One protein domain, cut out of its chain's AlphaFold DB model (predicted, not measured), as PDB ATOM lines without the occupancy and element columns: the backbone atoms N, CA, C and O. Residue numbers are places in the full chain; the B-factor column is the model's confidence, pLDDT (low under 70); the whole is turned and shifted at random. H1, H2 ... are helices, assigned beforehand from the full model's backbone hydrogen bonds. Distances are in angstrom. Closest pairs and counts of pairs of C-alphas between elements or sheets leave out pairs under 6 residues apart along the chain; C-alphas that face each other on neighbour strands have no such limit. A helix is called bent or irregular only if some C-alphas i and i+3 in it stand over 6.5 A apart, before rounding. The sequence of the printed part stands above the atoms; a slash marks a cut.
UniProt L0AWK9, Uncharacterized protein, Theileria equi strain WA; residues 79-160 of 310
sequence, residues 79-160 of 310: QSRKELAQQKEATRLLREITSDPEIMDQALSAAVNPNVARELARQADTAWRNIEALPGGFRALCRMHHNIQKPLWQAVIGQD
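Overview. This is residues 79 to 160 of the 310 residues of an uncharacterized protein of Theileria equi strain WA (UniProt L0AWK9). Four helices join end to end into an open frame: H4, the longest, forms a V with H3, H2 makes the corner between H3 and H1, and the last part of H4 comes back to cross H1, closing the frame round an empty middle. The contacts are few and lie near the corners and the crossing, and residues 79 to 85 of H1 stick out past the crossing. The printed part has 82 residues, with four named helices in the order H1, H2, H3, H4 and no named strand; the class is all helix. It is only just loose, close to compact, with a radius of gyration of the C-alphas of 14.4 A, and it spans 37 by 35 by 22 A.

Arrangement. H4, residues 137 to 159, has a kink of 28 degrees near residue 144; it is neither bent nor irregular, but only just: C-alphas 147 and 150 are 6.5 A apart. H3, residues 114 to 132, forms a helical hairpin with H4. The two run opposite ways at a shallow tilt of 27 degrees and touch with residues 128 to 132 and 137 to 141 alone; their closest C-alphas, those of Ile 131 and Gly 137, are 5.2 A apart. H1, residues 79 to 99, touches H4 with residues 86 to 90 alone, against residues 151 to 155 of H4. The closest C-alphas there, those of Ala 90 and Pro 151, are 5.8 A apart, and the lines of H1 and H4 are about perpendicular, at 87 degrees. H2, residues 101 to 112, and H3 touch only at the corner, at a steep tilt of 60 degrees, opposite ways; their closest C-alphas, those of Ala 110 and Ala 117, are 4.3 A apart. H1 and H2 only just touch, and only at the corner, with 3 pairs of C-alphas within 8 A; the closest, those of Ile 97 and Ile 103, are 6.0 A apart, and the lines are about perpendicular, at 78 degrees. H1 and H3 are apart, and so are H2 and H4. In H1, H2 and H3 every O i to N i+4 pair is within hydrogen-bond range; in H4, 17 of 19 are.

Along the chain. H4 runs from Gly 137 to Gln 159, 31.2 A from first to last C-alpha, and ends with C-alpha 159 at (95.129, 108.103, 95.192). H1, from Gln 79 to Ser 99, measures 29.6 A and begins with C-alpha 79 at (82.129, 123.569, 95.115). H3, from Pro 114 to Glu 132, measures 26.4 A, with C-alpha 132 at (76.130, 100.995, 118.580). H2, from Pro 101 to Val 112, measures 16.1 A.

Size, cuts and confidence. The two C-alphas farthest apart, those of Gln 79 and Asn 115, are 39.4 A apart. The printed part has no cut. The links H1 to H2, H2 to H3 and H3 to H4 are tight. The mean pLDDT of the printed part is 78.8; residue 79 and residues 148 to 160 are under 70.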
ATOM      1  N   GLN A  79      81.614 124.903  95.448       65.75
ATOM      2  CA  GLN A  79      82.129 123.569  95.115       65.75
ATOM      3  C   GLN A  79      83.645 123.491  95.312       65.75
ATOM      4  O   GLN A  79      84.109 122.602  96.021       65.75
ATOM      5  N   SER A  80      84.405 124.469  94.807       71.62
ATOM      6  CA  SER A  80      85.859 124.531  95.031       71.62
ATOM      7  C   SER A  80      86.219 124.671  96.512       71.62
ATOM      8  O   SER A  80      87.227 124.133  96.961       71.62
ATOM      9  N   ARG A  81      85.384 125.349  97.309       70.81
ATOM     10  CA  ARG A  81      85.587 125.487  98.759       70.81
ATOM     11  C   ARG A  81      85.276 124.192  99.516       70.81
ATOM     12  O   ARG A  81      85.964 123.902 100.490       70.81
ATOM     13  N   LYS A  82      84.296 123.401  99.056       74.12
ATOM     14  CA  LYS A  82      84.024 122.042  99.564       74.12
ATOM     15  C   LYS A  82      85.160 121.081  99.222       74.12
ATOM     16  O   LYS A  82      85.593 120.343 100.094       74.12
ATOM     17  N   GLU A  83      85.678 121.140  97.999       71.94
ATOM     18  CA  GLU A  83      86.830 120.339  97.570       71.94
ATOM     19  C   GLU A  83      88.099 120.711  98.358       71.94
ATOM     20  O   GLU A  83      88.786 119.839  98.881       71.94
ATOM     21  N   LEU A  84      88.349 122.010  98.572       77.38
ATOM     22  CA  LEU A  84      89.425 122.491  99.446       77.38
ATOM     23  C   LEU A  84      89.231 122.036 100.903       77.38
ATOM     24  O   LEU A  84      90.205 121.699 101.573       77.38
ATOM     25  N   ALA A  85      87.997 122.051 101.418       75.50
ATOM     26  CA  ALA A  85      87.694 121.582 102.769       75.50
ATOM     27  C   ALA A  85      87.953 120.074 102.902       75.50
ATOM     28  O   ALA A  85      88.655 119.672 103.823       75.50
ATOM     29  N   GLN A  86      87.509 119.270 101.934       74.88
ATOM     30  CA  GLN A  86      87.778 117.830 101.877       74.88
ATOM     31  C   GLN A  86      89.275 117.533 101.769       74.88
ATOM     32  O   GLN A  86      89.783 116.664 102.469       74.88
ATOM     33  N   GLN A  87      90.016 118.290 100.957       70.56
ATOM     34  CA  GLN A  87      91.467 118.145 100.860       70.56
ATOM     35  C   GLN A  87      92.166 118.530 102.173       70.56
ATOM     36  O   GLN A  87      93.128 117.880 102.583       70.56
ATOM     37  N   LYS A  88      91.689 119.567 102.869       76.44
ATOM     38  CA  LYS A  88      92.194 119.941 104.201       76.44
ATOM     39  C   LYS A  88      91.882 118.879 105.252       76.44
ATOM     40  O   LYS A  88      92.719 118.608 106.104       76.44
ATOM     41  N   GLU A  89      90.714 118.254 105.181       74.19
ATOM     42  CA  GLU A  89      90.339 117.148 106.062       74.19
ATOM     43  C   GLU A  89      91.172 115.897 105.771       74.19
ATOM     44  O   GLU A  89      91.745 115.324 106.692       74.19
ATOM     45  N   ALA A  90      91.351 115.533 104.499       71.94
ATOM     46  CA  ALA A  90      92.213 114.427 104.092       71.94
ATOM     47  C   ALA A  90      93.676 114.662 104.493       71.94
ATOM     48  O   ALA A  90      94.319 113.761 105.021       71.94
ATOM     49  N   THR A  91      94.205 115.877 104.314       77.31
ATOM     50  CA  THR A  91      95.572 116.211 104.752       77.31
ATOM     51  C   THR A  91      95.702 116.244 106.274       77.31
ATOM     52  O   THR A  91      96.747 115.851 106.786       77.31
ATOM     53  N   ARG A  92      94.658 116.640 107.015       79.19
ATOM     54  CA  ARG A  92      94.630 116.545 108.483       79.19
ATOM     55  C   ARG A  92      94.643 115.092 108.956       79.19
ATOM     56  O   ARG A  92      95.440 114.775 109.826       79.19
ATOM     57  N   LEU A  93      93.812 114.224 108.378       71.38
ATOM     58  CA  LEU A  93      93.779 112.798 108.721       71.38
ATOM     59  C   LEU A  93      95.081 112.092 108.343       71.38
ATOM     60  O   LEU A  93      95.604 111.318 109.134       71.38
ATOM     61  N   LEU A  94      95.643 112.401 107.170       77.81
ATOM     62  CA  LEU A  94      96.969 111.918 106.793       77.81
ATOM     63  C   LEU A  94      98.013 112.393 107.797       77.81
ATOM     64  O   LEU A  94      98.817 111.585 108.236       77.81
ATOM     65  N   ARG A  95      97.969 113.660 108.219       80.75
ATOM     66  CA  ARG A  95      98.878 114.174 109.245       80.75
ATOM     67  C   ARG A  95      98.730 113.419 110.565       80.75
ATOM     68  O   ARG A  95      99.750 113.074 111.144       80.75
ATOM     69  N   GLU A  96      97.505 113.136 110.999       78.88
ATOM     70  CA  GLU A  96      97.205 112.352 112.204       78.88
ATOM     71  C   GLU A  96      97.795 110.934 112.107       78.88
ATOM     72  O   GLU A  96      98.565 110.525 112.970       78.88
ATOM     73  N   ILE A  97      97.540 110.224 111.003       78.56
ATOM     74  CA  ILE A  97      98.068 108.871 110.757       78.56
ATOM     75  C   ILE A  97      99.597 108.884 110.659       78.56
ATOM     76  O   ILE A  97     100.258 108.005 111.193       78.56
ATOM     77  N   THR A  98     100.177 109.890 110.001       82.31
ATOM     78  CA  THR A  98     101.638 110.038 109.874       82.31
ATOM     79  C   THR A  98     102.307 110.516 111.161       82.31
ATOM     80  O   THR A  98     103.528 110.450 111.262       82.31
ATOM     81  N   SER A  99     101.539 111.064 112.111       89.44
ATOM     82  CA  SER A  99     102.086 111.594 113.363       89.44
ATOM     83  C   SER A  99     102.416 110.497 114.364       89.44
ATOM     84  O   SER A  99     103.268 110.712 115.224       89.44
ATOM     85  N   ASP A 100     101.785 109.331 114.216       89.19
ATOM     86  CA  ASP A 100     102.010 108.168 115.056       89.19
ATOM     87  C   ASP A 100     102.668 107.039 114.236       89.19
ATOM     88  O   ASP A 100     102.041 106.497 113.316       89.19
ATOM     89  N   PRO A 101     103.935 106.683 114.521       89.31
ATOM     90  CA  PRO A 101     104.632 105.625 113.794       89.31
ATOM     91  C   PRO A 101     103.953 104.256 113.944       89.31
ATOM     92  O   PRO A 101     103.989 103.465 113.005       89.31
ATOM     93  N   GLU A 102     103.272 103.991 115.061       88.06
ATOM     94  CA  GLU A 102     102.595 102.707 115.289       88.06
ATOM     95  C   GLU A 102     101.414 102.522 114.330       88.06
ATOM     96  O   GLU A 102     101.202 101.439 113.784       88.06
ATOM     97  N   ILE A 103     100.668 103.597 114.053       85.69
ATOM     98  CA  ILE A 103      99.543 103.564 113.107       85.69
ATOM     99  C   ILE A 103     100.063 103.367 111.678       85.69
ATOM    100  O   ILE A 103      99.461 102.625 110.900       85.69
ATOM    101  N   MET A 104     101.190 103.995 111.336       87.75
ATOM    102  CA  MET A 104     101.885 103.790 110.060       87.75
ATOM    103  C   MET A 104     102.326 102.338 109.876       87.75
ATOM    104  O   MET A 104     102.017 101.733 108.847       87.75
ATOM    105  N   ASP A 105     102.984 101.757 110.878       90.00
ATOM    106  CA  ASP A 105     103.460 100.374 110.830       90.00
ATOM    107  C   ASP A 105     102.305  99.377 110.790       90.00
ATOM    108  O   ASP A 105     102.355  98.376 110.071       90.00
ATOM    109  N   GLN A 106     101.221  99.667 111.499       86.44
ATOM    110  CA  GLN A 106     100.010  98.863 111.485       86.44
ATOM    111  C   GLN A 106      99.269  98.951 110.148       86.44
ATOM    112  O   GLN A 106      98.816  97.926 109.631       86.44
ATOM    113  N   ALA A 107      99.185 100.142 109.552       83.62
ATOM    114  CA  ALA A 107      98.621 100.340 108.221       83.62
ATOM    115  C   ALA A 107      99.469  99.645 107.148       83.62
ATOM    116  O   ALA A 107      98.916  98.973 106.278       83.62
ATOM    117  N   LEU A 108     100.799  99.735 107.238       89.19
ATOM    118  CA  LEU A 108     101.715  99.052 106.329       89.19
ATOM    119  C   LEU A 108     101.639  97.530 106.506       89.19
ATOM    120  O   LEU A 108     101.549  96.797 105.524       89.19
ATOM    121  N   SER A 109     101.584  97.048 107.746       88.25
ATOM    122  CA  SER A 109     101.402  95.627 108.060       88.25
ATOM    123  C   SER A 109     100.058  95.102 107.559       88.25
ATOM    124  O   SER A 109     100.001  93.996 107.029       88.25
ATOM    125  N   ALA A 110      98.983  95.885 107.664       87.00
ATOM    126  CA  ALA A 110      97.678  95.543 107.105       87.00
ATOM    127  C   ALA A 110      97.681  95.576 105.565       87.00
ATOM    128  O   ALA A 110      97.077  94.712 104.934       87.00
ATOM    129  N   ALA A 111      98.390  96.526 104.951       84.38
ATOM    130  CA  ALA A 111      98.527  96.609 103.498       84.38
ATOM    131  C   ALA A 111      99.329  95.430 102.926       84.38
ATOM    132  O   ALA A 111      98.977  94.881 101.883       84.38
ATOM    133  N   VAL A 112     100.391  95.018 103.621       89.44
ATOM    134  CA  VAL A 112     101.258  93.905 103.211       89.44
ATOM    135  C   VAL A 112     100.642  92.549 103.568       89.44
ATOM    136  O   VAL A 112     100.854  91.570 102.852       89.44
ATOM    137  N   ASN A 113      99.859  92.465 104.647       94.06
ATOM    138  CA  ASN A 113      99.278  91.218 105.129       94.06
ATOM    139  C   ASN A 113      97.736  91.263 105.152       94.06
ATOM    140  O   ASN A 113      97.142  91.838 106.072       94.06
ATOM    141  N   PRO A 114      97.054  90.550 104.232       88.38
ATOM    142  CA  PRO A 114      95.593  90.541 104.179       88.38
ATOM    143  C   PRO A 114      94.948  89.892 105.413       88.38
ATOM    144  O   PRO A 114      93.767  90.109 105.674       88.38
ATOM    145  N   ASN A 115      95.680  89.089 106.188       91.88
ATOM    146  CA  ASN A 115      95.160  88.501 107.424       91.88
ATOM    147  C   ASN A 115      95.131  89.531 108.558       91.88
ATOM    148  O   ASN A 115      94.151  89.584 109.295       91.88
ATOM    149  N   VAL A 116      96.150  90.395 108.643       90.38
ATOM    150  CA  VAL A 116      96.183  91.517 109.597       90.38
ATOM    151  C   VAL A 116      95.092  92.526 109.255       90.38
ATOM    152  O   VAL A 116      94.369  92.953 110.148       90.38
ATOM    153  N   ALA A 117      94.893  92.838 107.970       86.19
ATOM    154  CA  ALA A 117      93.789  93.696 107.536       86.19
ATOM    155  C   ALA A 117      92.407  93.127 107.894       86.19
ATOM    156  O   ALA A 117      91.532  93.875 108.324       86.19
ATOM    157  N   ARG A 118      92.191  91.811 107.742       90.44
ATOM    158  CA  ARG A 118      90.919  91.171 108.129       90.44
ATOM    159  C   ARG A 118      90.692  91.190 109.632       90.44
ATOM    160  O   ARG A 118      89.565  91.420 110.058       90.44
ATOM    161  N   GLU A 119      91.732  90.952 110.422       90.00
ATOM    162  CA  GLU A 119      91.622  91.014 111.877       90.00
ATOM    163  C   GLU A 119      91.373  92.450 112.346       90.00
ATOM    164  O   GLU A 119      90.478  92.679 113.148       90.00
ATOM    165  N   LEU A 120      92.068  93.427 111.763       86.00
ATOM    166  CA  LEU A 120      91.786  94.844 111.969       86.00
ATOM    167  C   LEU A 120      90.333  95.188 111.629       86.00
ATOM    168  O   LEU A 120      89.645  95.804 112.436       86.00
ATOM    169  N   ALA A 121      89.847  94.762 110.462       83.19
ATOM    170  CA  ALA A 121      88.463  94.987 110.059       83.19
ATOM    171  C   ALA A 121      87.488  94.369 111.070       83.19
ATOM    172  O   ALA A 121      86.559  95.030 111.519       83.19
ATOM    173  N   ARG A 122      87.761  93.142 111.521       89.44
ATOM    174  CA  ARG A 122      86.963  92.457 112.540       89.44
ATOM    175  C   ARG A 122      87.002  93.171 113.898       89.44
ATOM    176  O   ARG A 122      85.984  93.211 114.596       89.44
ATOM    177  N   GLN A 123      88.140  93.739 114.286       89.62
ATOM    178  CA  GLN A 123      88.276  94.521 115.516       89.62
ATOM    179  C   GLN A 123      87.558  95.865 115.417       89.62
ATOM    180  O   GLN A 123      86.859  96.242 116.356       89.62
ATOM    181  N   ALA A 124      87.646  96.537 114.270       85.81
ATOM    182  CA  ALA A 124      86.887  97.744 113.979       85.81
ATOM    183  C   ALA A 124      85.378  97.466 114.006       85.81
ATOM    184  O   ALA A 124      84.656  98.153 114.718       85.81
ATOM    185  N   ASP A 125      84.911  96.401 113.350       86.62
ATOM    186  CA  ASP A 125      83.508  95.976 113.376       86.62
ATOM    187  C   ASP A 125      83.028  95.681 114.801       86.62
ATOM    188  O   ASP A 125      81.925  96.065 115.187       86.62
ATOM    189  N   THR A 126      83.856  95.024 115.616       86.50
ATOM    190  CA  THR A 126      83.525  94.749 117.021       86.50
ATOM    191  C   THR A 126      83.457  96.043 117.834       86.50
ATOM    192  O   THR A 126      82.526  96.233 118.612       86.50
ATOM    193  N   ALA A 127      84.400  96.965 117.634       87.81
ATOM    194  CA  ALA A 127      84.390  98.271 118.282       87.81
ATOM    195  C   ALA A 127      83.176  99.112 117.859       87.81
ATOM    196  O   ALA A 127      82.559  99.760 118.702       87.81
ATOM    197  N   TRP A 128      82.779  99.067 116.587       83.31
ATOM    198  CA  TRP A 128      81.589  99.758 116.083       83.31
ATOM    199  C   TRP A 128      80.312  99.182 116.673       83.31
ATOM    200  O   TRP A 128      79.459  99.952 117.106       83.31
ATOM    201  N   ARG A 129      80.211  97.853 116.772       82.88
ATOM    202  CA  ARG A 129      79.102  97.188 117.469       82.88
ATOM    203  C   ARG A 129      79.058  97.563 118.946       82.88
ATOM    204  O   ARG A 129      77.995  97.812 119.498       82.88
ATOM    205  N   ASN A 130      80.213  97.695 119.589       88.25
ATOM    206  CA  ASN A 130      80.254  98.181 120.965       88.25
ATOM    207  C   ASN A 130      79.754  99.631 121.059       88.25
ATOM    208  O   ASN A 130      79.007  99.928 121.982       88.25
ATOM    209  N   ILE A 131      80.097 100.501 120.097       86.38
ATOM    210  CA  ILE A 131      79.607 101.889 120.016       86.38
ATOM    211  C   ILE A 131      78.094 101.934 119.767       86.38
ATOM    212  O   ILE A 131      77.405 102.744 120.382       86.38
ATOM    213  N   GLU A 132      77.563 101.065 118.904       85.19
ATOM    214  CA  GLU A 132      76.130 100.995 118.580       85.19
ATOM    215  C   GLU A 132      75.272 100.589 119.786       85.19
ATOM    216  O   GLU A 132      74.133 101.039 119.909       85.19
ATOM    217  N   ALA A 133      75.837  99.783 120.689       87.31
ATOM    218  CA  ALA A 133      75.174  99.322 121.901       87.31
ATOM    219  C   ALA A 133      75.056 100.412 122.983       87.31
ATOM    220  O   ALA A 133      74.291 100.240 123.934       87.31
ATOM    221  N   LEU A 134      75.775 101.539 122.857       86.94
ATOM    222  CA  LEU A 134      75.612 102.681 123.759       86.94
ATOM    223  C   LEU A 134      74.385 103.531 123.377       86.94
ATOM    224  O   LEU A 134      74.107 103.742 122.192       86.94
ATOM    225  N   PRO A 135      73.672 104.114 124.359       79.19
ATOM    226  CA  PRO A 135      72.607 105.073 124.081       79.19
ATOM    227  C   PRO A 135      73.172 106.288 123.325       79.19
ATOM    228  O   PRO A 135      74.116 106.933 123.769       79.19
ATOM    229  N   GLY A 136      72.615 106.592 122.148       84.06
ATOM    230  CA  GLY A 136      73.132 107.645 121.257       84.06
ATOM    231  C   GLY A 136      74.287 107.217 120.332       84.06
ATOM    232  O   GLY A 136      74.723 108.020 119.502       84.06
ATOM    233  N   GLY A 137      74.725 105.956 120.396       88.06
ATOM    234  CA  GLY A 137      75.807 105.383 119.589       88.06
ATOM    235  C   GLY A 137      75.624 105.519 118.078       88.06
ATOM    236  O   GLY A 137      76.576 105.802 117.354       88.06
ATOM    237  N   PHE A 138      74.380 105.446 117.596       86.31
ATOM    238  CA  PHE A 138      74.059 105.645 116.181       86.31
ATOM    239  C   PHE A 138      74.485 107.031 115.657       86.31
ATOM    240  O   PHE A 138      75.057 107.130 114.573       86.31
ATOM    241  N   ARG A 139      74.297 108.114 116.433       85.31
ATOM    242  CA  ARG A 139      74.736 109.472 116.030       85.31
ATOM    243  C   ARG A 139      76.261 109.573 115.989       85.31
ATOM    244  O   ARG A 139      76.805 110.201 115.077       85.31
ATOM    245  N   ALA A 140      76.939 108.942 116.949       85.62
ATOM    246  CA  ALA A 140      78.395 108.866 116.981       85.62
ATOM    247  C   ALA A 140      78.933 108.096 115.764       85.62
ATOM    248  O   ALA A 140      79.833 108.590 115.082       85.62
ATOM    249  N   LEU A 141      78.320 106.961 115.419       84.31
ATOM    250  CA  LEU A 141      78.687 106.151 114.259       84.31
ATOM    251  C   LEU A 141      78.426 106.887 112.936       84.31
ATOM    252  O   LEU A 141      79.286 106.886 112.059       84.31
ATOM    253  N   CYS A 142      77.300 107.597 112.797       82.50
ATOM    254  CA  CYS A 142      77.032 108.431 111.618       82.50
ATOM    255  C   CYS A 142      78.099 109.519 111.423       82.50
ATOM    256  O   CYS A 142      78.557 109.744 110.298       82.50
ATOM    257  N   ARG A 143      78.518 110.182 112.509       79.38
ATOM    258  CA  ARG A 143      79.603 111.171 112.475       79.38
ATOM    259  C   ARG A 143      80.943 110.510 112.141       79.38
ATOM    260  O   ARG A 143      81.674 111.042 111.314       79.38
ATOM    261  N   MET A 144      81.236 109.342 112.710       76.50
ATOM    262  CA  MET A 144      82.447 108.563 112.430       76.50
ATOM    263  C   MET A 144      82.526 108.146 110.953       76.50
ATOM    264  O   MET A 144      83.521 108.404 110.284       76.50
ATOM    265  N   HIS A 145      81.450 107.585 110.405       77.31
ATOM    266  CA  HIS A 145      81.356 107.204 108.995       77.31
ATOM    267  C   HIS A 145      81.536 108.418 108.066       77.31
ATOM    268  O   HIS A 145      82.228 108.346 107.049       77.31
ATOM    269  N   HIS A 146      80.935 109.565 108.396       75.88
ATOM    270  CA  HIS A 146      81.094 110.773 107.585       75.88
ATOM    271  C   HIS A 146      82.510 111.356 107.666       75.88
ATOM    272  O   HIS A 146      83.062 111.733 106.636       75.88
ATOM    273  N   ASN A 147      83.092 111.406 108.862       72.62
ATOM    274  CA  ASN A 147      84.343 112.117 109.120       72.62
ATOM    275  C   ASN A 147      85.592 111.268 108.871       72.62
ATOM    276  O   ASN A 147      86.653 111.825 108.627       72.62
ATOM    277  N   ILE A 148      85.487 109.942 108.962       69.12
ATOM    278  CA  ILE A 148      86.630 109.030 108.838       69.12
ATOM    279  C   ILE A 148      86.503 108.210 107.559       69.12
ATOM    280  O   ILE A 148      87.391 108.271 106.718       69.12
ATOM    281  N   GLN A 149      85.390 107.499 107.349       64.62
ATOM    282  CA  GLN A 149      85.284 106.554 106.229       64.62
ATOM    283  C   GLN A 149      85.220 107.241 104.862       64.62
ATOM    284  O   GLN A 149      85.890 106.800 103.932       64.62
ATOM    285  N   LYS A 150      84.444 108.322 104.714       63.62
ATOM    286  CA  LYS A 150      84.352 109.036 103.427       63.62
ATOM    287  C   LYS A 150      85.698 109.590 102.944       63.62
ATOM    288  O   LYS A 150      86.029 109.323 101.789       63.62
ATOM    289  N   PRO A 151      86.482 110.316 103.761       58.25
ATOM    290  CA  PRO A 151      87.773 110.821 103.308       58.25
ATOM    291  C   PRO A 151      88.818 109.713 103.151       58.25
ATOM    292  O   PRO A 151      89.609 109.800 102.220       58.25
ATOM    293  N   LEU A 152      88.802 108.645 103.963       63.53
ATOM    294  CA  LEU A 152      89.700 107.496 103.754       63.53
ATOM    295  C   LEU A 152      89.391 106.762 102.449       63.53
ATOM    296  O   LEU A 152      90.304 106.455 101.695       63.53
ATOM    297  N   TRP A 153      88.113 106.533 102.142       66.06
ATOM    298  CA  TRP A 153      87.691 105.928 100.878       66.06
ATOM    299  C   TRP A 153      88.109 106.798  99.692       66.06
ATOM    300  O   TRP A 153      88.656 106.295  98.717       66.06
ATOM    301  N   GLN A 154      87.925 108.117  99.793       59.16
ATOM    302  CA  GLN A 154      88.377 109.066  98.775       59.16
ATOM    303  C   GLN A 154      89.903 109.159  98.679       59.16
ATOM    304  O   GLN A 154      90.411 109.387  97.590       59.16
ATOM    305  N   ALA A 155      90.646 108.968  99.769       57.50
ATOM    306  CA  ALA A 155      92.104 108.974  99.757       57.50
ATOM    307  C   ALA A 155      92.672 107.664  99.198       57.50
ATOM    308  O   ALA A 155      93.516 107.712  98.320       57.50
ATOM    309  N   VAL A 156      92.177 106.503  99.629       55.06
ATOM    310  CA  VAL A 156      92.651 105.187  99.170       55.06
ATOM    311  C   VAL A 156      92.246 104.935  97.715       55.06
ATOM    312  O   VAL A 156      93.090 104.622  96.887       55.06
ATOM    313  N   ILE A 157      90.977 105.152  97.354       54.19
ATOM    314  CA  ILE A 157      90.505 104.925  95.975       54.19
ATOM    315  C   ILE A 157      90.796 106.118  95.062       54.19
ATOM    316  O   ILE A 157      90.906 105.946  93.850       54.19
ATOM    317  N   GLY A 158      90.937 107.327  95.611       47.22
ATOM    318  CA  GLY A 158      91.301 108.512  94.833       47.22
ATOM    319  C   GLY A 158      92.805 108.707  94.635       47.22
ATOM    320  O   GLY A 158      93.171 109.382  93.677       47.22
ATOM    321  N   GLN A 159      93.681 108.117  95.462       47.94
ATOM    322  CA  GLN A 159      95.129 108.103  95.192       47.94
ATOM    323  C   GLN A 159      95.519 107.036  94.162       47.94
ATOM    324  O   GLN A 159      96.384 107.300  93.332       47.94
ATOM    325  N   ASP A 160      94.817 105.898  94.132       43.28
ATOM    326  CA  ASP A 160      94.975 104.861  93.098       43.28
ATOM    327  C   ASP A 160      94.141 105.117  91.830       43.28
ATOM    328  O   ASP A 160      94.088 104.278  90.928       43.28
TER     329      ASP A 160